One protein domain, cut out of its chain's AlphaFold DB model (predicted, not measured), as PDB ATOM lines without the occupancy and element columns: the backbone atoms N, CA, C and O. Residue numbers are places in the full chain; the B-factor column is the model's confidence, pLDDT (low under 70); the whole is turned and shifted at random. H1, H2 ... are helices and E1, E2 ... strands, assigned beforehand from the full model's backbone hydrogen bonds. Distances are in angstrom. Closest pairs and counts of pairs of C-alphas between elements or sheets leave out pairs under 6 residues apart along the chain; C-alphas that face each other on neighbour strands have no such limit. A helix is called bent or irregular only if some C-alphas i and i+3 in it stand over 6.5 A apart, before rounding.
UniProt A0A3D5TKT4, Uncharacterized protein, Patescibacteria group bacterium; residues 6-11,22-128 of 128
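Overview. This is residues 6 to 11 and 22 to 128 of the 128 residues of an uncharacterized protein of Patescibacteria group bacterium (UniProt A0A3D5TKT4). One five-stranded sheet forms a wall with two long helices, H1 and the bent but nearly straight H2, side by side over one face; its other face is bare. H1 covers the E5 and E2 part, H2 the E4 and E1 part, making two layers, helices on one face of a sheet. The printed part has 113 residues with two named helices and five named strands, in the order E1, E2, H1, E3, E4, H2, E5; the mixed sheet runs E1, E4, E3, E5, E2, and the class is mixed, helices and strands. It is compact, with a radius of gyration of the C-alphas of 14.1 A, and elongated, spanning 42 by 24 by 18 A.

Along the chain. Find C-alpha 6 at (10.302, 132.076, 75.763), where E1, residues 6 to 11, begins. E2 holds residues 22 to 28. H1, residues 41 to 58, runs 25.9 A from C-alpha 41 at (15.226, 116.656, 56.547). Next come E3, residues 63 to 72, 27.4 A, and E4, residues 75 to 84, 27.7 A, which bends by 51 degrees at residue 81. H2, residues 87 to 110, was assigned as one helix by its hydrogen bonds but is bent: C-alphas 95 and 98 are 6.7 A apart. Its arms, H2a of residues 87 to 95 and H2b of residues 98 to 110, stand at a shallow tilt of 20 degrees. E5, residues 118 to 127, runs 29.8 A to C-alpha 127 at (31.720, 140.346, 70.539).

Arrangement. Start at edge strand E1, parallel to E4, with N 9 and O 80 at 3.0 A. E4 and E3 are an antiparallel hairpin, with N 68 and O 79 at 2.7 A. E3 is antiparallel to E5, N 67 and O 123 at 2.8 A, and E5 to edge strand E2, N 25 and O 124 at 2.8 A. H1 is on the sheet at a height of 10.0 A; H2a and H2b are on the same face, at 8.4 A and 8.6 A. H1 and H2b touch, closest at the C-alphas of Val 51 and Val 101, 5.8 A, with a shallow tilt of 7 degrees, opposite ways. E2, H1, E3 and E4, H2, E5 are split strand-helix-strand units, another strand between their two strands, with left-handed crossovers. In H1, H2a and H2b every O i to N i+4 pair is within hydrogen-bond range.

Size, cuts and confidence. The two farthest C-alphas, of Ser 38 and Lys 87, are 42.9 A apart. Residues 12 to 21 are cut out, and C-alphas 11 and 22 are 16.0 A apart. The link from E2 to H1, residues 29 to 40, is long. Mean pLDDT of the printed part is 74.1; look for values under 70 at residues 10, 22 to 38, 58 to 62, 113 to 117 and 126 to 128.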
ATOM      1  N   ILE A   6       9.197 131.174  76.100       73.56
ATOM      2  CA  ILE A   6      10.302 132.076  75.763       73.56
ATOM      3  C   ILE A   6      10.813 132.645  77.086       73.56
ATOM      4  O   ILE A   6      10.134 133.462  77.707       73.56
ATOM      5  N   GLU A   7      11.995 132.221  77.513       77.19
ATOM      6  CA  GLU A   7      12.652 132.709  78.724       77.19
ATOM      7  C   GLU A   7      14.046 133.223  78.371       77.19
ATOM      8  O   GLU A   7      15.017 132.472  78.296       77.19
ATOM      9  N   VAL A   8      14.144 134.528  78.121       72.00
ATOM     10  CA  VAL A   8      15.416 135.180  77.806       72.00
ATOM     11  C   VAL A   8      15.681 136.288  78.806       72.00
ATOM     12  O   VAL A   8      14.905 137.235  78.926       72.00
ATOM     13  N   VAL A   9      16.799 136.164  79.517       73.75
ATOM     14  CA  VAL A   9      17.271 137.187  80.448       73.75
ATOM     15  C   VAL A   9      18.238 138.103  79.711       73.75
ATOM     16  O   VAL A   9      19.220 137.632  79.136       73.75
ATOM     17  N   LEU A  10      17.960 139.407  79.745       68.25
ATOM     18  CA  LEU A  10      18.825 140.443  79.188       68.25
ATOM     19  C   LEU A  10      19.470 141.263  80.300       68.25
ATOM     20  O   LEU A  10      18.775 141.901  81.090       68.25
ATOM     21  N   THR A  11      20.801 141.270  80.324       74.81
ATOM     22  CA  THR A  11      21.582 142.085  81.261       74.81
ATOM     23  C   THR A  11      22.193 143.283  80.527       74.81
ATOM     24  O   THR A  11      22.944 143.082  79.568       74.81
ATOM     25  N   THR A  22      29.166 142.385  66.358       61.44
ATOM     26  CA  THR A  22      28.635 141.133  66.893       61.44
ATOM     27  C   THR A  22      28.783 140.049  65.829       61.44
ATOM     28  O   THR A  22      28.393 140.261  64.678       61.44
ATOM     29  N   LYS A  23      29.331 138.887  66.188       64.06
ATOM     30  CA  LYS A  23      29.286 137.691  65.341       64.06
ATOM     31  C   LYS A  23      28.453 136.619  66.017       64.06
ATOM     32  O   LYS A  23      28.596 136.360  67.207       64.06
ATOM     33  N   ALA A  24      27.597 135.981  65.232       62.09
ATOM     34  CA  ALA A  24      26.882 134.798  65.668       62.09
ATOM     35  C   ALA A  24      27.690 133.555  65.298       62.09
ATOM     36  O   ALA A  24      28.078 133.359  64.143       62.09
ATOM     37  N   HIS A  25      27.904 132.698  66.282       66.00
ATOM     38  CA  HIS A  25      28.406 131.353  66.108       66.00
ATOM     39  C   HIS A  25      27.236 130.386  66.265       66.00
ATOM     40  O   HIS A  25      26.632 130.250  67.327       66.00
ATOM     41  N   TYR A  26      26.899 129.721  65.166       63.47
ATOM     42  CA  TYR A  26      25.875 128.693  65.148       63.47
ATOM     43  C   TYR A  26      26.513 127.338  65.431       63.47
ATOM     44  O   TYR A  26      27.373 126.892  64.665       63.47
ATOM     45  N   GLN A  27      26.084 126.687  66.508       63.31
ATOM     46  CA  GLN A  27      26.484 125.324  66.808       63.31
ATOM     47  C   GLN A  27      25.240 124.443  66.883       63.31
ATOM     48  O   GLN A  27      24.457 124.492  67.831       63.31
ATOM     49  N   GLU A  28      25.069 123.588  65.874       61.50
ATOM     50  CA  GLU A  28      24.104 122.497  65.980       61.50
ATOM     51  C   GLU A  28      24.587 121.556  67.078       61.50
ATOM     52  O   GLU A  28      25.654 120.942  66.967       61.50
ATOM     53  N   GLY A  29      23.812 121.468  68.160       57.88
ATOM     54  CA  GLY A  29      24.001 120.432  69.159       57.88
ATOM     55  C   GLY A  29      23.813 119.050  68.532       57.88
ATOM     56  O   GLY A  29      23.413 118.898  67.374       57.88
ATOM     57  N   ALA A  30      24.082 117.999  69.307       52.16
ATOM     58  CA  ALA A  30      23.716 116.661  68.873       52.16
ATOM     59  C   ALA A  30      22.188 116.618  68.693       52.16
ATOM     60  O   ALA A  30      21.456 116.575  69.681       52.16
ATOM     61  N   MET A  31      21.717 116.618  67.439       53.38
ATOM     62  CA  MET A  31      20.338 116.289  67.071       53.38
ATOM     63  C   MET A  31      20.061 114.855  67.535       53.38
ATOM     64  O   MET A  31      20.219 113.884  66.792       53.38
ATOM     65  N   MET A  32      19.759 114.690  68.823       44.00
ATOM     66  CA  MET A  32      19.635 113.388  69.452       44.00
ATOM     67  C   MET A  32      18.383 112.702  68.917       44.00
ATOM     68  O   MET A  32      17.268 112.972  69.350       44.00
ATOM     69  N   LYS A  33      18.606 111.762  67.993       45.00
ATOM     70  CA  LYS A  33      17.629 110.768  67.530       45.00
ATOM     71  C   LYS A  33      16.312 111.366  67.035       45.00
ATOM     72  O   LYS A  33      15.239 110.851  67.344       45.00
ATOM     73  N   VAL A  34      16.376 112.395  66.202       50.88
ATOM     74  CA  VAL A  34      15.205 112.724  65.393       50.88
ATOM     75  C   VAL A  34      15.094 111.662  64.304       50.88
ATOM     76  O   VAL A  34      15.903 111.622  63.382       50.88
ATOM     77  N   HIS A  35      14.107 110.774  64.415       57.06
ATOM     78  CA  HIS A  35      13.683 109.889  63.322       57.06
ATOM     79  C   HIS A  35      12.901 110.709  62.273       57.06
ATOM     80  O   HIS A  35      11.824 110.324  61.831       57.06
ATOM     81  N   ILE A  36      13.447 111.869  61.884       63.72
ATOM     82  CA  ILE A  36      12.934 112.657  60.766       63.72
ATOM     83  C   ILE A  36      13.114 111.803  59.520       63.72
ATOM     84  O   ILE A  36      14.217 111.326  59.237       63.72
ATOM     85  N   SER A  37      12.035 111.610  58.768       66.25
ATOM     86  CA  SER A  37      12.134 110.949  57.472       66.25
ATOM     87  C   SER A  37      13.136 111.696  56.582       66.25
ATOM     88  O   SER A  37      13.168 112.927  56.558       66.25
ATOM     89  N   SER A  38      13.960 110.976  55.819       69.75
ATOM     90  CA  SER A  38      14.996 111.593  54.973       69.75
ATOM     91  C   SER A  38      14.432 112.649  54.008       69.75
ATOM     92  O   SER A  38      15.133 113.589  53.647       69.75
ATOM     93  N   SER A  39      13.159 112.514  53.621       75.19
ATOM     94  CA  SER A  39      12.419 113.463  52.782       75.19
ATOM     95  C   SER A  39      12.039 114.762  53.496       75.19
ATOM     96  O   SER A  39      11.913 115.790  52.837       75.19
ATOM     97  N   GLN A  40      11.865 114.747  54.819       73.25
ATOM     98  CA  GLN A  40      11.546 115.933  55.621       73.25
ATOM     99  C   GLN A  40      12.799 116.720  56.028       73.25
ATOM    100  O   GLN A  40      12.727 117.930  56.226       73.25
ATOM    101  N   LEU A  41      13.962 116.064  56.095       74.50
ATOM    102  CA  LEU A  41      15.226 116.656  56.547       74.50
ATOM    103  C   LEU A  41      15.613 117.982  55.843       74.50
ATOM    104  O   LEU A  41      16.066 118.895  56.537       74.50
ATOM    105  N   PRO A  42      15.434 118.152  54.515       78.81
ATOM    106  CA  PRO A  42      15.737 119.418  53.844       78.81
ATOM    107  C   PRO A  42      14.862 120.586  54.314       78.81
ATOM    108  O   PRO A  42      15.359 121.702  54.429       78.81
ATOM    109  N   PHE A  43      13.587 120.331  54.618       79.50
ATOM    110  CA  PHE A  43      12.646 121.358  55.074       79.50
ATOM    111  C   PHE A  43      12.982 121.817  56.491       79.50
ATOM    112  O   PHE A  43      13.090 123.012  56.736       79.50
ATOM    113  N   VAL A  44      13.286 120.867  57.383       78.00
ATOM    114  CA  VAL A  44      13.753 121.171  58.747       78.00
ATOM    115  C   VAL A  44      15.005 122.048  58.713       78.00
ATOM    116  O   VAL A  44      15.098 123.038  59.432       78.00
ATOM    117  N   ARG A  45      15.965 121.722  57.839       78.19
ATOM    118  CA  ARG A  45      17.185 122.524  57.666       78.19
ATOM    119  C   ARG A  45      16.902 123.914  57.102       78.19
ATOM    120  O   ARG A  45      17.572 124.859  57.503       78.19
ATOM    121  N   ALA A  46      15.940 124.050  56.189       82.12
ATOM    122  CA  ALA A  46      15.547 125.348  55.648       82.12
ATOM    123  C   ALA A  46      14.938 126.250  56.734       82.12
ATOM    124  O   ALA A  46      15.365 127.397  56.863       82.12
ATOM    125  N   ASP A  47      14.037 125.719  57.564       82.88
ATOM    126  CA  ASP A  47      13.423 126.463  58.672       82.88
ATOM    127  C   ASP A  47      14.470 126.907  59.711       82.88
ATOM    128  O   ASP A  47      14.486 128.066  60.133       82.88
ATOM    129  N   LEU A  48      15.399 126.018  60.089       80.75
ATOM    130  CA  LEU A  48      16.503 126.358  61.000       80.75
ATOM    131  C   LEU A  48      17.460 127.402  60.396       80.75
ATOM    132  O   LEU A  48      17.958 128.275  61.109       80.75
ATOM    133  N   CYS A  49      17.687 127.357  59.081       81.50
ATOM    134  CA  CYS A  49      18.483 128.353  58.366       81.50
ATOM    135  C   CYS A  49      17.804 129.734  58.359       81.50
ATOM    136  O   CYS A  49      18.468 130.743  58.594       81.50
ATOM    137  N   GLU A  50      16.484 129.799  58.159       82.81
ATOM    138  CA  GLU A  50      15.732 131.059  58.241       82.81
ATOM    139  C   GLU A  50      15.789 131.645  59.657       82.81
ATOM    140  O   GLU A  50      16.066 132.833  59.828       82.81
ATOM    141  N   VAL A  51      15.605 130.809  60.685       83.25
ATOM    142  CA  VAL A  51      15.743 131.219  62.092       83.25
ATOM    143  C   VAL A  51      17.141 131.756  62.376       83.25
ATOM    144  O   VAL A  51      17.276 132.807  63.004       83.25
ATOM    145  N   ARG A  52      18.179 131.089  61.864       79.50
ATOM    146  CA  ARG A  52      19.551 131.587  61.951       79.50
ATOM    147  C   ARG A  52      19.693 132.967  61.307       79.50
ATOM    148  O   ARG A  52      20.213 133.867  61.958       79.50
ATOM    149  N   GLY A  53      19.205 133.150  60.082       78.69
ATOM    150  CA  GLY A  53      19.275 134.436  59.382       78.69
ATOM    151  C   GLY A  53      18.525 135.558  60.108       78.69
ATOM    152  O   GLY A  53      19.006 136.687  60.154       78.69
ATOM    153  N   LEU A  54      17.381 135.254  60.728       80.56
ATOM    154  CA  LEU A  54      16.628 136.204  61.555       80.56
ATOM    155  C   LEU A  54      17.403 136.617  62.808       80.56
ATOM    156  O   LEU A  54      17.458 137.803  63.124       80.56
ATOM    157  N   LEU A  55      18.002 135.650  63.506       78.88
ATOM    158  CA  LEU A  55      18.825 135.920  64.682       78.88
ATOM    159  C   LEU A  55      20.059 136.745  64.293       78.88
ATOM    160  O   LEU A  55      20.327 137.755  64.933       78.88
ATOM    161  N   GLU A  56      20.762 136.383  63.219       76.25
ATOM    162  CA  GLU A  56      21.923 137.125  62.698       76.25
ATOM    163  C   GLU A  56      21.558 138.547  62.243       76.25
ATOM    164  O   GLU A  56      22.245 139.502  62.595       76.25
ATOM    165  N   GLY A  57      20.451 138.720  61.515       72.19
ATOM    166  CA  GLY A  57      19.989 140.032  61.051       72.19
ATOM    167  C   GLY A  57      19.495 140.942  62.179       72.19
ATOM    168  O   GLY A  57      19.646 142.161  62.110       72.19
ATOM    169  N   ALA A  58      18.943 140.358  63.245       69.88
ATOM    170  CA  ALA A  58      18.562 141.078  64.454       69.88
ATOM    171  C   ALA A  58      19.762 141.585  65.271       69.88
ATOM    172  O   ALA A  58      19.626 142.540  66.037       69.88
ATOM    173  N   MET A  59      20.945 140.987  65.096       67.81
ATOM    174  CA  MET A  59      22.185 141.346  65.794       67.81
ATOM    175  C   MET A  59      22.907 142.557  65.177       67.81
ATOM    176  O   MET A  59      24.132 142.655  65.221       67.81
ATOM    177  N   GLY A  60      22.164 143.537  64.653       60.03
ATOM    178  CA  GLY A  60      22.716 144.788  64.113       60.03
ATOM    179  C   GLY A  60      23.373 145.713  65.153       60.03
ATOM    180  O   GLY A  60      23.812 146.807  64.806       60.03
ATOM    181  N   GLY A  61      23.439 145.298  66.420       63.75
ATOM    182  CA  GLY A  61      24.051 146.043  67.516       63.75
ATOM    183  C   GLY A  61      24.767 145.123  68.507       63.75
ATOM    184  O   GLY A  61      24.742 143.900  68.342       63.75
ATOM    185  N   PRO A  62      25.423 145.685  69.537       67.56
ATOM    186  CA  PRO A  62      26.300 144.915  70.391       67.56
ATOM    187  C   PRO A  62      25.492 144.085  71.404       67.56
ATOM    188  O   PRO A  62      25.172 144.543  72.503       67.56
ATOM    189  N   ILE A  63      25.221 142.828  71.048       74.94
ATOM    190  CA  ILE A  63      24.662 141.773  71.909       74.94
ATOM    191  C   ILE A  63      25.692 140.644  72.011       74.94
ATOM    192  O   ILE A  63      26.356 140.351  71.027       74.94
ATOM    193  N   LYS A  64      25.809 139.998  73.170       76.00
ATOM    194  CA  LYS A  64      26.515 138.719  73.330       76.00
ATOM    195  C   LYS A  64      25.702 137.765  74.194       76.00
ATOM    196  O   LYS A  64      24.813 138.202  74.916       76.00
ATOM    197  N   GLY A  65      26.029 136.483  74.175       77.19
ATOM    198  CA  GLY A  65      25.432 135.480  75.049       77.19
ATOM    199  C   GLY A  65      24.969 134.244  74.295       77.19
ATOM    200  O   GLY A  65      25.501 133.918  73.238       77.19
ATOM    201  N   LYS A  66      23.999 133.526  74.858       82.31
ATOM    202  CA  LYS A  66      23.532 132.239  74.342       82.31
ATOM    203  C   LYS A  66      22.021 132.185  74.224       82.31
ATOM    204  O   LYS A  66      21.309 132.669  75.103       82.31
ATOM    205  N   ILE A  67      21.546 131.538  73.167       82.06
ATOM    206  CA  ILE A  67      20.140 131.194  72.958       82.06
ATOM    207  C   ILE A  67      20.066 129.705  72.655       82.06
ATOM    208  O   ILE A  67      20.752 129.205  71.771       82.06
ATOM    209  N   HIS A  68      19.227 129.003  73.393       84.00
ATOM    210  CA  HIS A  68      18.967 127.586  73.249       84.00
ATOM    211  C   HIS A  68      17.552 127.429  72.704       84.00
ATOM    212  O   HIS A  68      16.588 127.960  73.262       84.00
ATOM    213  N   LEU A  69      17.432 126.713  71.593       83.44
ATOM    214  CA  LEU A  69      16.165 126.422  70.939       83.44
ATOM    215  C   LEU A  69      15.924 124.921  71.023       83.44
ATOM    216  O   LEU A  69      16.724 124.126  70.528       83.44
ATOM    217  N   VAL A  70      14.805 124.538  71.627       83.38
ATOM    218  CA  VAL A  70      14.391 123.142  71.747       83.38
ATOM    219  C   VAL A  70      13.019 122.973  71.117       83.38
ATOM    220  O   VAL A  70      12.064 123.639  71.508       83.38
ATOM    221  N   ILE A  71      12.910 122.051  70.163       81.50
ATOM    222  CA  ILE A  71      11.622 121.593  69.633       81.50
ATOM    223  C   ILE A  71      11.408 120.164  70.101       81.50
ATOM    224  O   ILE A  71      12.246 119.298  69.837       81.50
ATOM    225  N   HIS A  72      10.295 119.917  70.785       78.38
ATOM    226  CA  HIS A  72       9.957 118.605  71.317       78.38
ATOM    227  C   HIS A  72       8.446 118.382  71.319       78.38
ATOM    228  O   HIS A  72       7.722 119.172  71.915       78.38
ATOM    229  N   GLU A  73       7.977 117.309  70.673       76.81
ATOM    230  CA  GLU A  73       6.572 116.855  70.726       76.81
ATOM    231  C   GLU A  73       5.540 117.974  70.466       76.81
ATOM    232  O   GLU A  73       4.589 118.177  71.219       76.81
ATOM    233  N   GLY A  74       5.733 118.758  69.401       76.56
ATOM    234  CA  GLY A  74       4.822 119.863  69.081       76.56
ATOM    235  C   GLY A  74       5.019 121.136  69.909       76.56
ATOM    236  O   GLY A  74       4.311 122.114  69.682       76.56
ATOM    237  N   LEU A  75       5.988 121.158  70.824       82.50
ATOM    238  CA  LEU A  75       6.333 122.317  71.641       82.50
ATOM    239  C   LEU A  75       7.647 122.946  71.186       82.50
ATOM    240  O   LEU A  75       8.573 122.256  70.763       82.50
ATOM    241  N   VAL A  76       7.725 124.267  71.333       84.81
ATOM    242  CA  VAL A  76       8.945 125.057  71.150       84.81
ATOM    243  C   VAL A  76       9.307 125.687  72.485       84.81
ATOM    244  O   VAL A  76       8.461 126.306  73.129       84.81
ATOM    245  N   SER A  77      10.563 125.554  72.884       84.94
ATOM    246  CA  SER A  77      11.155 126.268  74.007       84.94
ATOM    247  C   SER A  77      12.334 127.086  73.497       84.94
ATOM    248  O   SER A  77      13.175 126.584  72.752       84.94
ATOM    249  N   ILE A  78      12.352 128.362  73.867       85.94
ATOM    250  CA  ILE A  78      13.425 129.303  73.570       85.94
ATOM    251  C   ILE A  78      13.935 129.799  74.910       85.94
ATOM    252  O   ILE A  78      13.244 130.555  75.588       85.94
ATOM    253  N   THR A  79      15.138 129.397  75.295       84.50
ATOM    254  CA  THR A  79      15.786 129.919  76.497       84.50
ATOM    255  C   THR A  79      17.036 130.690  76.122       84.50
ATOM    256  O   THR A  79      17.624 130.470  75.067       84.50
ATOM    257  N   GLY A  80      17.448 131.647  76.942       81.06
ATOM    258  CA  GLY A  80      18.646 132.405  76.625       81.06
ATOM    259  C   GLY A  80      19.138 133.305  77.739       81.06
ATOM    260  O   GLY A  80      18.380 133.790  78.577       81.06
ATOM    261  N   GLN A  81      20.439 133.547  77.711       82.25
ATOM    262  CA  GLN A  81      21.109 134.537  78.536       82.25
ATOM    263  C   GLN A  81      21.883 135.444  77.609       82.25
ATOM    264  O   GLN A  81      22.814 135.005  76.937       82.25
ATOM    265  N   LEU A  82      21.464 136.698  77.557       76.94
ATOM    266  CA  LEU A  82      22.010 137.685  76.653       76.94
ATOM    267  C   LEU A  82      22.466 138.902  77.448       76.94
ATOM    268  O   LEU A  82      21.854 139.318  78.432       76.94
ATOM    269  N   GLU A  83      23.546 139.503  76.991       76.06
ATOM    270  CA  GLU A  83      24.017 140.793  77.449       76.06
ATOM    271  C   GLU A  83      23.916 141.768  76.280       76.06
ATOM    272  O   GLU A  83      24.317 141.453  75.160       76.06
ATOM    273  N   ALA A  84      23.347 142.944  76.525       75.31
ATOM    274  CA  ALA A  84      23.132 143.956  75.500       75.31
ATOM    275  C   ALA A  84      23.639 145.313  75.975       75.31
ATOM    276  O   ALA A  84      23.512 145.674  77.145       75.31
ATOM    277  N   HIS A  85      24.195 146.087  75.049       73.50
ATOM    278  CA  HIS A  85      24.694 147.432  75.344       73.50
ATOM    279  C   HIS A  85      23.592 148.489  75.299       73.50
ATOM    280  O   HIS A  85      23.720 149.542  75.917       73.50
ATOM    281  N   ASP A  86      22.528 148.224  74.541       73.62
ATOM    282  CA  ASP A  86      21.432 149.157  74.324       73.62
ATOM    283  C   ASP A  86      20.102 148.523  74.740       73.62
ATOM    284  O   ASP A  86      19.772 147.397  74.354       73.62
ATOM    285  N   LYS A  87      19.337 149.261  75.549       70.75
ATOM    286  CA  LYS A  87      18.044 148.812  76.067       70.75
ATOM    287  C   LYS A  87      16.993 148.668  74.958       70.75
ATOM    288  O   LYS A  87      16.211 147.728  75.006       70.75
ATOM    289  N   GLY A  88      16.981 149.549  73.958       74.69
ATOM    290  CA  GLY A  88      16.060 149.470  72.823       74.69
ATOM    291  C   GLY A  88      16.376 148.298  71.894       74.69
ATOM    292  O   GLY A  88      15.467 147.624  71.413       74.69
ATOM    293  N   LEU A  89      17.660 147.989  71.700       73.88
ATOM    294  CA  LEU A  89      18.098 146.782  70.996       73.88
ATOM    295  C   LEU A  89      17.645 145.514  71.739       73.88
ATOM    296  O   LEU A  89      17.090 144.601  71.130       73.88
ATOM    297  N   ALA A  90      17.828 145.489  73.062       72.12
ATOM    298  CA  ALA A  90      17.363 144.415  73.934       72.12
ATOM    299  C   ALA A  90      15.837 144.215  73.871       72.12
ATOM    300  O   ALA A  90      15.351 143.096  73.694       72.12
ATOM    301  N   GLU A  91      15.073 145.302  73.976       75.44
ATOM    302  CA  GLU A  91      13.610 145.273  73.901       75.44
ATOM    303  C   GLU A  91      13.122 144.812  72.525       75.44
ATOM    304  O   GLU A  91      12.249 143.949  72.453       75.44
ATOM    305  N   SER A  92      13.724 145.305  71.439       79.69
ATOM    306  CA  SER A  92      13.418 144.865  70.072       79.69
ATOM    307  C   SER A  92      13.670 143.365  69.891       79.69
ATOM    308  O   SER A  92      12.837 142.642  69.339       79.69
ATOM    309  N   PHE A  93      14.781 142.863  70.431       79.44
ATOM    310  CA  PHE A  93      15.113 141.447  70.361       79.44
ATOM    311  C   PHE A  93      14.047 140.573  71.048       79.44
ATOM    312  O   PHE A  93      13.536 139.629  70.442       79.44
ATOM    313  N   ILE A  94      13.637 140.925  72.273       79.25
ATOM    314  CA  ILE A  94      12.609 140.172  73.014       79.25
ATOM    315  C   ILE A  94      11.216 140.330  72.407       79.25
ATOM    316  O   ILE A  94      10.476 139.355  72.327       79.25
ATOM    317  N   GLN A  95      10.821 141.541  72.020       81.81
ATOM    318  CA  GLN A  95       9.434 141.834  71.648       81.81
ATOM    319  C   GLN A  95       9.131 141.556  70.174       81.81
ATOM    320  O   GLN A  95       7.969 141.363  69.815       81.81
ATOM    321  N   VAL A  96      10.151 141.532  69.315       84.31
ATOM    322  CA  VAL A  96       9.976 141.397  67.865       84.31
ATOM    323  C   VAL A  96      10.625 140.118  67.359       84.31
ATOM    324  O   VAL A  96       9.950 139.281  66.758       84.31
ATOM    325  N   VAL A  97      11.916 139.931  67.630       84.38
ATOM    326  CA  VAL A  97      12.717 138.871  66.999       84.38
ATOM    327  C   VAL A  97      12.354 137.499  67.559       84.38
ATOM    328  O   VAL A  97      11.966 136.614  66.795       84.38
ATOM    329  N   LEU A  98      12.406 137.324  68.884       85.19
ATOM    330  CA  LEU A  98      12.092 136.038  69.519       85.19
ATOM    331  C   LEU A  98      10.662 135.545  69.217       85.19
ATOM    332  O   LEU A  98      10.508 134.358  68.929       85.19
ATOM    333  N   PRO A  99       9.617 136.398  69.173       85.19
ATOM    334  CA  PRO A  99       8.283 135.981  68.745       85.19
ATOM    335  C   PRO A  99       8.201 135.540  67.280       85.19
ATOM    336  O   PRO A  99       7.422 134.639  66.958       85.19
ATOM    337  N   ILE A 100       8.973 136.148  66.371       86.19
ATOM    338  CA  ILE A 100       9.043 135.698  64.972       86.19
ATOM    339  C   ILE A 100       9.713 134.322  64.904       86.19
ATOM    340  O   ILE A 100       9.155 133.417  64.281       86.19
ATOM    341  N   VAL A 101      10.848 134.150  65.590       85.94
ATOM    342  CA  VAL A 101      11.552 132.861  65.696       85.94
ATOM    343  C   VAL A 101      10.622 131.789  66.262       85.94
ATOM    344  O   VAL A 101      10.469 130.730  65.659       85.94
ATOM    345  N   TYR A 102       9.917 132.091  67.353       85.44
ATOM    346  CA  TYR A 102       8.943 131.184  67.952       85.44
ATOM    347  C   TYR A 102       7.855 130.765  66.963       85.44
ATOM    348  O   TYR A 102       7.592 129.576  66.823       85.44
ATOM    349  N   ARG A 103       7.235 131.705  66.234       84.19
ATOM    350  CA  ARG A 103       6.185 131.373  65.253       84.19
ATOM    351  C   ARG A 103       6.697 130.471  64.132       84.19
ATOM    352  O   ARG A 103       5.982 129.554  63.732       84.19
ATOM    353  N   ARG A 104       7.919 130.710  63.640       84.06
ATOM    354  CA  ARG A 104       8.560 129.851  62.629       84.06
ATOM    355  C   ARG A 104       8.783 128.440  63.160       84.06
ATOM    356  O   ARG A 104       8.329 127.476  62.548       84.06
ATOM    357  N   LEU A 105       9.382 128.328  64.342       84.31
ATOM    358  CA  LEU A 105       9.634 127.037  64.978       84.31
ATOM    359  C   LEU A 105       8.349 126.326  65.406       84.31
ATOM    360  O   LEU A 105       8.316 125.104  65.392       84.31
ATOM    361  N   ALA A 106       7.285 127.047  65.758       82.31
ATOM    362  CA  ALA A 106       6.001 126.448  66.118       82.31
ATOM    363  C   ALA A 106       5.355 125.785  64.898       82.31
ATOM    364  O   ALA A 106       4.842 124.674  65.008       82.31
ATOM    365  N   GLY A 107       5.455 126.422  63.723       80.38
ATOM    366  CA  GLY A 107       5.075 125.813  62.448       80.38
ATOM    367  C   GLY A 107       5.811 124.495  62.212       80.38
ATOM    368  O   GLY A 107       5.179 123.476  61.943       80.38
ATOM    369  N   LEU A 108       7.128 124.488  62.418       80.06
ATOM    370  CA  LEU A 108       7.943 123.277  62.348       80.06
ATOM    371  C   LEU A 108       7.530 122.236  63.412       80.06
ATOM    372  O   LEU A 108       7.347 121.063  63.098       80.06
ATOM    373  N   ALA A 109       7.292 122.654  64.655       80.06
ATOM    374  CA  ALA A 109       6.911 121.781  65.763       80.06
ATOM    375  C   ALA A 109       5.586 121.051  65.509       80.06
ATOM    376  O   ALA A 109       5.482 119.862  65.810       80.06
ATOM    377  N   THR A 110       4.590 121.711  64.902       77.62
ATOM    378  CA  THR A 110       3.303 121.067  64.574       77.62
ATOM    379  C   THR A 110       3.454 119.822  63.695       77.62
ATOM    380  O   THR A 110       2.685 118.870  63.843       77.62
ATOM    381  N   GLN A 111       4.494 119.781  62.855       73.94
ATOM    382  CA  GLN A 111       4.812 118.644  61.987       73.94
ATOM    383  C   GLN A 111       5.350 117.430  62.767       73.94
ATOM    384  O   GLN A 111       5.356 116.318  62.242       73.94
ATOM    385  N   PHE A 112       5.762 117.627  64.024       70.31
ATOM    386  CA  PHE A 112       6.334 116.609  64.911       70.31
ATOM    387  C   PHE A 112       5.429 116.233  66.091       70.31
ATOM    388  O   PHE A 112       5.861 115.507  66.983       70.31
ATOM    389  N   SER A 113       4.177 116.700  66.104       63.69
ATOM    390  CA  SER A 113       3.222 116.544  67.218       63.69
ATOM    391  C   SER A 113       2.914 115.096  67.640       63.69
ATOM    392  O   SER A 113       2.324 114.881  68.694       63.69
ATOM    393  N   THR A 114       3.319 114.098  66.851       58.84
ATOM    394  CA  THR A 114       3.068 112.669  67.099       58.84
ATOM    395  C   THR A 114       4.337 111.826  67.224       58.84
ATOM    396  O   THR A 114       4.254 110.599  67.278       58.84
ATOM    397  N   MET A 115       5.519 112.450  67.257       58.81
ATOM    398  CA  MET A 115       6.795 111.738  67.226       58.81
ATOM    399  C   MET A 115       7.686 112.154  68.404       58.81
ATOM    400  O   MET A 115       7.832 113.343  68.677       58.81
ATOM    401  N   ASN A 116       8.320 111.178  69.074       62.31
ATOM    402  CA  ASN A 116       9.324 111.404  70.129       62.31
ATOM    403  C   ASN A 116      10.600 111.993  69.504       62.31
ATOM    404  O   ASN A 116      11.597 111.303  69.279       62.31
ATOM    405  N   HIS A 117      10.529 113.254  69.106       68.38
ATOM    406  CA  HIS A 117      11.537 113.957  68.334       68.38
ATOM    407  C   HIS A 117      12.005 115.170  69.109       68.38
ATOM    408  O   HIS A 117      11.190 115.944  69.603       68.38
ATOM    409  N   ARG A 118      13.327 115.321  69.201       73.00
ATOM    410  CA  ARG A 118      13.972 116.450  69.859       73.00
ATOM    411  C   ARG A 118      14.965 117.098  68.911       73.00
ATOM    412  O   ARG A 118      15.962 116.477  68.552       73.00
ATOM    413  N   ILE A 119      14.710 118.345  68.545       75.62
ATOM    414  CA  ILE A 119      15.696 119.205  67.887       75.62
ATOM    415  C   ILE A 119      16.256 120.124  68.969       75.62
ATOM    416  O   ILE A 119      15.482 120.742  69.696       75.62
ATOM    417  N   ASP A 120      17.578 120.164  69.098       79.62
ATOM    418  CA  ASP A 120      18.291 120.935  70.119       79.62
ATOM    419  C   ASP A 120      19.404 121.733  69.440       79.62
ATOM    420  O   ASP A 120      20.267 121.159  68.763       79.62
ATOM    421  N   VAL A 121      19.326 123.055  69.544       77.06
ATOM    422  CA  VAL A 121      20.188 123.982  68.813       77.06
ATOM    423  C   VAL A 121      20.675 125.072  69.754       77.06
ATOM    424  O   VAL A 121      19.871 125.724  70.422       77.06
ATOM    425  N   GLU A 122      21.988 125.299  69.765       79.94
ATOM    426  CA  GLU A 122      22.619 126.363  70.541       79.94
ATOM    427  C   GLU A 122      23.140 127.456  69.596       79.94
ATOM    428  O   GLU A 122      23.919 127.223  68.667       79.94
ATOM    429  N   TYR A 123      22.707 128.684  69.849       73.19
ATOM    430  CA  TYR A 123      23.216 129.885  69.205       73.19
ATOM    431  C   TYR A 123      24.084 130.627  70.207       73.19
ATOM    432  O   TYR A 123      23.588 131.092  71.233       73.19
ATOM    433  N   THR A 124      25.370 130.759  69.898       75.12
ATOM    434  CA  THR A 124      26.291 131.606  70.656       75.12
ATOM    435  C   THR A 124      26.479 132.922  69.912       75.12
ATOM    436  O   THR A 124      26.584 132.956  68.688       75.12
ATOM    437  N   ILE A 125      26.482 134.023  70.646       71.69
ATOM    438  CA  ILE A 125      26.637 135.374  70.128       71.69
ATOM    439  C   ILE A 125      27.842 135.985  70.835       71.69
ATOM    440  O   ILE A 125      27.830 136.111  72.058       71.69
ATOM    441  N   ASP A 126      28.857 136.385  70.078       66.19
ATOM    442  CA  ASP A 126      30.112 136.898  70.619       66.19
ATOM    443  C   ASP A 126      30.409 138.315  70.117       66.19
ATOM    444  O   ASP A 126      30.104 138.683  68.977       66.19
ATOM    445  N   TYR A 127      31.069 139.107  70.968       62.28
ATOM    446  CA  TYR A 127      31.720 140.346  70.539       62.28
ATOM    447  C   TYR A 127      33.041 140.029  69.850       62.28
ATOM    448  O   TYR A 127      33.865 139.302  70.406       62.28
ATOM    449  N   CYS A 128      33.257 140.616  68.673       58.78
ATOM    450  CA  CYS A 128      34.560 140.654  68.009       58.78
ATOM    451  C   CYS A 128      35.236 142.011  68.186       58.78
ATOM    452  O   CYS A 128      34.556 143.037  67.956       58.78
TER     453      CYS A 128